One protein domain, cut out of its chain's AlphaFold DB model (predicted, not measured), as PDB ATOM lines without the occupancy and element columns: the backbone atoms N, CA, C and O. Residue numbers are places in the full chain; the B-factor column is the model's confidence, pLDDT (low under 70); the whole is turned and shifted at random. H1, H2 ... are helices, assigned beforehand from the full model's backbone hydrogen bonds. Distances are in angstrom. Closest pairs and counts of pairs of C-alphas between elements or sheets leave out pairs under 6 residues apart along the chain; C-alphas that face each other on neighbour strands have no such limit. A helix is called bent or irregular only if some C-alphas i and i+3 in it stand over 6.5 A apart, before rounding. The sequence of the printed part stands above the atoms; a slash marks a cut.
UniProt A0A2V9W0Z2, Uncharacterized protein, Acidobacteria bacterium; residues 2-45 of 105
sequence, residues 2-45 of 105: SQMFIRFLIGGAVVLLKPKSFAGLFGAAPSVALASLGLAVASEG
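Overview. This is residues 2 to 45 of the 105 residues of an uncharacterized protein of Acidobacteria bacterium (UniProt A0A2V9W0Z2). A long, gently bent helix, H2, meets a shorter one, H1, end to end at a corner, making an open V with nothing between its arms. The printed part has 44 residues with two named helices, H1 then H2, and no named strand: all helix. It is only just extended, close to loose, with a radius of gyration of the C-alphas of 14.1 A, and only just flat, spanning 41 by 27 by 7 A.

Along the chain. H2, residues 19 to 45, was assigned as one helix by its hydrogen bonds but is bent: C-alphas 27 and 30 are 6.6 A apart. Its arms are H2a, residues 19 to 27, 13.0 A, and H2b, residues 30 to 45, 20.3 A, ending at C-alpha 45 (67.564, 119.578, 114.893). H1, residues 2 to 17, 22.5 A, begins at C-alpha 2 (102.212, 122.407, 110.857).

Arrangement. H2a and H2b stand at a shallow tilt of 28 degrees. H1, with residues 14 to 16 alone, and H2a touch only at the corner, closest at the C-alphas of Val 15 and Ser 21, 5.5 A. They run opposite ways at a steep tilt of 61 degrees. H1 and H2b are apart. Every O i to N i+4 pair is within hydrogen-bond range in H1 and H2b, and 3 of 5 in H2a.

Size, cuts and confidence. The C-alphas farthest apart, of Leu 17 and Gly 45, are 40.9 A apart. The printed part has no cut, and the link from H1 to H2 is tight. Residues 17 to 23 have pLDDT under 70.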
ATOM      1  N   SER A   2     101.155 123.448 110.882       82.88
ATOM      2  CA  SER A   2     102.212 122.407 110.857       82.88
ATOM      3  C   SER A   2     102.051 121.281 111.889       82.88
ATOM      4  O   SER A   2     102.331 120.129 111.579       82.88
ATOM      5  N   GLN A   3     101.535 121.562 113.091       84.00
ATOM      6  CA  GLN A   3     101.339 120.521 114.113       84.00
ATOM      7  C   GLN A   3     100.243 119.499 113.768       84.00
ATOM      8  O   GLN A   3     100.413 118.313 114.042       84.00
ATOM      9  N   MET A   4      99.132 119.926 113.157       83.94
ATOM     10  CA  MET A   4      98.077 119.006 112.699       83.94
ATOM     11  C   MET A   4      98.594 118.120 111.571       83.94
ATOM     12  O   MET A   4      98.337 116.920 111.565       83.94
ATOM     13  N   PHE A   5      99.388 118.703 110.674       86.25
ATOM     14  CA  PHE A   5     100.003 117.981 109.571       86.25
ATOM     15  C   PHE A   5     100.976 116.904 110.068       86.25
ATOM     16  O   PHE A   5     100.896 115.756 109.645       86.25
ATOM     17  N   ILE A   6     101.833 117.237 111.039       87.31
ATOM     18  CA  ILE A   6     102.772 116.284 111.649       87.31
ATOM     19  C   ILE A   6     102.026 115.160 112.384       87.31
ATOM     20  O   ILE A   6     102.371 113.992 112.229       87.31
ATOM     21  N   ARG A   7     100.969 115.478 113.144       82.88
ATOM     22  CA  ARG A   7     100.138 114.472 113.833       82.88
ATOM     23  C   ARG A   7      99.421 113.541 112.861       82.88
ATOM     24  O   ARG A   7      99.377 112.340 113.106       82.88
ATOM     25  N   PHE A   8      98.902 114.083 111.762       83.06
ATOM     26  CA  PHE A   8      98.296 113.300 110.690       83.06
ATOM     27  C   PHE A   8      99.318 112.362 110.041       83.06
ATOM     28  O   PHE A   8      99.035 111.179 109.874       83.06
ATOM     29  N   LEU A   9     100.525 112.856 109.742       83.88
ATOM     30  CA  LEU A   9     101.575 112.064 109.103       83.88
ATOM     31  C   LEU A   9     102.072 110.930 110.008       83.88
ATOM     32  O   LEU A   9     102.176 109.790 109.565       83.88
ATOM     33  N   ILE A  10     102.323 111.226 111.287       82.44
ATOM     34  CA  ILE A  10     102.756 110.230 112.276       82.44
ATOM     35  C   ILE A  10     101.638 109.214 112.529       82.44
ATOM     36  O   ILE A  10     101.884 108.012 112.469       82.44
ATOM     37  N   GLY A  11     100.407 109.677 112.766       77.25
ATOM     38  CA  GLY A  11      99.256 108.799 112.978       77.25
ATOM     39  C   GLY A  11      98.997 107.889 111.776       77.25
ATOM     40  O   GLY A  11      98.861 106.679 111.940       77.25
ATOM     41  N   GLY A  12      99.014 108.444 110.562       77.38
ATOM     42  CA  GLY A  12      98.848 107.696 109.317       77.38
ATOM     43  C   GLY A  12      99.968 106.679 109.078       77.38
ATOM     44  O   GLY A  12      99.689 105.523 108.766       77.38
ATOM     45  N   ALA A  13     101.230 107.064 109.292       78.50
ATOM     46  CA  ALA A  13     102.370 106.159 109.151       78.50
ATOM     47  C   ALA A  13     102.317 104.992 110.153       78.50
ATOM     48  O   ALA A  13     102.544 103.844 109.774       78.50
ATOM     49  N   VAL A  14     101.955 105.248 111.415       76.25
ATOM     50  CA  VAL A  14     101.803 104.199 112.441       76.25
ATOM     51  C   VAL A  14     100.717 103.191 112.053       76.25
ATOM     52  O   VAL A  14     100.890 101.985 112.236       76.25
ATOM     53  N   VAL A  15      99.620 103.674 111.470       70.88
ATOM     54  CA  VAL A  15      98.500 102.844 111.016       70.88
ATOM     55  C   VAL A  15      98.880 101.982 109.801       70.88
ATOM     56  O   VAL A  15      98.497 100.815 109.749       70.88
ATOM     57  N   LEU A  16      99.696 102.499 108.875       71.75
ATOM     58  CA  LEU A  16     100.228 101.731 107.737       71.75
ATOM     59  C   LEU A  16     101.203 100.622 108.167       71.75
ATOM     60  O   LEU A  16     101.225  99.553 107.562       71.75
ATOM     61  N   LEU A  17     101.997 100.861 109.217       68.94
ATOM     62  CA  LEU A  17     103.042  99.939 109.676       68.94
ATOM     63  C   LEU A  17     102.534  98.854 110.642       68.94
ATOM     64  O   LEU A  17     103.178  97.815 110.790       68.94
ATOM     65  N   LYS A  18     101.389  99.061 111.308       66.62
ATOM     66  CA  LYS A  18     100.776  98.069 112.206       66.62
ATOM     67  C   LYS A  18      99.310  97.818 111.849       66.62
ATOM     68  O   LYS A  18      98.440  98.518 112.369       66.62
ATOM     69  N   PRO A  19      98.990  96.748 111.095       64.06
ATOM     70  CA  PRO A  19      97.608  96.433 110.720       64.06
ATOM     71  C   PRO A  19      96.669  96.223 111.924       64.06
ATOM     72  O   PRO A  19      95.485  96.533 111.840       64.06
ATOM     73  N   LYS A  20      97.186  95.806 113.095       66.50
ATOM     74  CA  LYS A  20      96.407  95.767 114.354       66.50
ATOM     75  C   LYS A  20      95.912  97.146 114.817       66.50
ATOM     76  O   LYS A  20      94.860  97.224 115.440       66.50
ATOM     77  N   SER A  21      96.635  98.224 114.509       68.19
ATOM     78  CA  SER A  21      96.224  99.598 114.830       68.19
ATOM     79  C   SER A  21      95.055 100.068 113.960       68.19
ATOM     80  O   SER A  21      94.258 100.896 114.394       68.19
ATOM     81  N   PHE A  22      94.927  99.519 112.749       68.62
ATOM     82  CA  PHE A  22      93.844  99.839 111.820       68.62
ATOM     83  C   PHE A  22      92.477  99.398 112.366       68.62
ATOM     84  O   PHE A  22      91.489 100.115 112.219       68.62
ATOM     85  N   ALA A  23      92.430  98.265 113.073       69.88
ATOM     86  CA  ALA A  23      91.219  97.787 113.738       69.88
ATOM     87  C   ALA A  23      90.732  98.758 114.831       69.88
ATOM     88  O   ALA A  23      89.537  99.012 114.934       69.88
ATOM     89  N   GLY A  24      91.652  99.349 115.605       72.81
ATOM     90  CA  GLY A  24      91.317 100.362 116.611       72.81
ATOM     91  C   GLY A  24      90.780 101.659 115.996       72.81
ATOM     92  O   GLY A  24      89.810 102.217 116.502       72.81
ATOM     93  N   LEU A  25      91.354 102.103 114.870       77.00
ATOM     94  CA  LEU A  25      90.878 103.284 114.139       77.00
ATOM     95  C   LEU A  25      89.456 103.082 113.592       77.00
ATOM     96  O   LEU A  25      88.595 103.938 113.789       77.00
ATOM     97  N   PHE A  26      89.185 101.935 112.961       72.69
ATOM     98  CA  PHE A  26      87.835 101.598 112.502       72.69
ATOM     99  C   PHE A  26      86.857 101.365 113.661       72.69
ATOM    100  O   PHE A  26      85.685 101.700 113.531       72.69
ATOM    101  N   GLY A  27      87.323 100.856 114.805       78.25
ATOM    102  CA  GLY A  27      86.511 100.700 116.014       78.25
ATOM    103  C   GLY A  27      86.141 102.024 116.694       78.25
ATOM    104  O   GLY A  27      85.105 102.102 117.347       78.25
ATOM    105  N   ALA A  28      86.944 103.077 116.515       82.94
ATOM    106  CA  ALA A  28      86.644 104.414 117.028       82.94
ATOM    107  C   ALA A  28      85.657 105.194 116.138       82.94
ATOM    108  O   ALA A  28      84.959 106.083 116.630       82.94
ATOM    109  N   ALA A  29      85.572 104.866 114.844       84.50
ATOM    110  CA  ALA A  29      84.720 105.574 113.889       84.50
ATOM    111  C   ALA A  29      83.221 105.609 114.279       84.50
ATOM    112  O   ALA A  29      82.635 106.689 114.192       84.50
ATOM    113  N   PRO A  30      82.593 104.520 114.782       84.25
ATOM    114  CA  PRO A  30      81.208 104.552 115.261       84.25
ATOM    115  C   PRO A  30      80.975 105.547 116.405       84.25
ATOM    116  O   PRO A  30      79.972 106.257 116.400       84.25
ATOM    117  N   SER A  31      81.909 105.651 117.357       86.50
ATOM    118  CA  SER A  31      81.803 106.603 118.473       86.50
ATOM    119  C   SER A  31      81.874 108.050 117.988       86.50
ATOM    120  O   SER A  31      81.120 108.900 118.457       86.50
ATOM    121  N   VAL A  32      82.746 108.328 117.013       87.38
ATOM    122  CA  VAL A  32      82.862 109.657 116.392       87.38
ATOM    123  C   VAL A  32      81.609 109.994 115.581       87.38
ATOM    124  O   VAL A  32      81.123 111.124 115.655       87.38
ATOM    125  N   ALA A  33      81.046 109.025 114.853       86.75
ATOM    126  CA  ALA A  33      79.792 109.199 114.122       86.75
ATOM    127  C   ALA A  33      78.626 109.517 115.072       86.75
ATOM    128  O   ALA A  33      77.870 110.452 114.823       86.75
ATOM    129  N   LEU A  34      78.527 108.807 116.200       87.06
ATOM    130  CA  LEU A  34      77.485 109.041 117.201       87.06
ATOM    131  C   LEU A  34      77.623 110.416 117.874       87.06
ATOM    132  O   LEU A  34      76.628 111.120 118.034       87.06
ATOM    133  N   ALA A  35      78.849 110.836 118.201       91.00
ATOM    134  CA  ALA A  35      79.114 112.183 118.708       91.00
ATOM    135  C   ALA A  35      78.743 113.269 117.681       91.00
ATOM    136  O   ALA A  35      78.139 114.279 118.040       91.00
ATOM    137  N   SER A  36      79.049 113.038 116.400       88.19
ATOM    138  CA  SER A  36      78.718 113.962 115.307       88.19
ATOM    139  C   SER A  36      77.206 114.077 115.101       88.19
ATOM    140  O   SER A  36      76.693 115.185 114.985       88.19
ATOM    141  N   LEU A  37      76.474 112.957 115.138       88.12
ATOM    142  CA  LEU A  37      75.010 112.957 115.068       88.12
ATOM    143  C   LEU A  37      74.376 113.652 116.277       88.12
ATOM    144  O   LEU A  37      73.438 114.422 116.105       88.12
ATOM    145  N   GLY A  38      74.904 113.437 117.485       89.19
ATOM    146  CA  GLY A  38      74.451 114.155 118.678       89.19
ATOM    147  C   GLY A  38      74.622 115.672 118.546       89.19
ATOM    148  O   GLY A  38      73.718 116.433 118.889       89.19
ATOM    149  N   LEU A  39      75.747 116.113 117.976       90.31
ATOM    150  CA  LEU A  39      76.009 117.527 117.711       90.31
ATOM    151  C   LEU A  39      75.111 118.088 116.595       90.31
ATOM    152  O   LEU A  39      74.632 119.214 116.716       90.31
ATOM    153  N   ALA A  40      74.819 117.295 115.560       89.81
ATOM    154  CA  ALA A  40      73.872 117.650 114.504       89.81
ATOM    155  C   ALA A  40      72.445 117.823 115.051       89.81
ATOM    156  O   ALA A  40      71.780 118.803 114.723       89.81
ATOM    157  N   VAL A  41      71.996 116.937 115.953       90.12
ATOM    158  CA  VAL A  41      70.697 117.081 116.641       90.12
ATOM    159  C   VAL A  41      70.656 118.366 117.468       90.12
ATOM    160  O   VAL A  41      69.652 119.073 117.433       90.12
ATOM    161  N   ALA A  42      71.733 118.678 118.192       90.06
ATOM    162  CA  ALA A  42      71.803 119.863 119.043       90.06
ATOM    163  C   ALA A  42      71.863 121.182 118.251       90.06
ATOM    164  O   ALA A  42      71.358 122.194 118.730       90.06
ATOM    165  N   SER A  43      72.478 121.175 117.063       88.88
ATOM    166  CA  SER A  43      72.739 122.393 116.281       88.88
ATOM    167  C   SER A  43      71.668 122.671 115.222       88.88
ATOM    168  O   SER A  43      71.266 123.815 115.047       88.88
ATOM    169  N   GLU A  44      71.197 121.633 114.523       86.00
ATOM    170  CA  GLU A  44      70.336 121.756 113.331       86.00
ATOM    171  C   GLU A  44      68.999 121.001 113.468       86.00
ATOM    172  O   GLU A  44      68.127 121.081 112.600       86.00
ATOM    173  N   GLY A  45      68.798 120.291 114.582       87.94
ATOM    174  CA  GLY A  45      67.564 119.578 114.893       87.94
ATOM    175  C   GLY A  45      67.498 118.148 114.345       87.94
ATOM    176  O   GLY A  45      68.381 117.642 113.649       87.94
TER     177      GLY A  45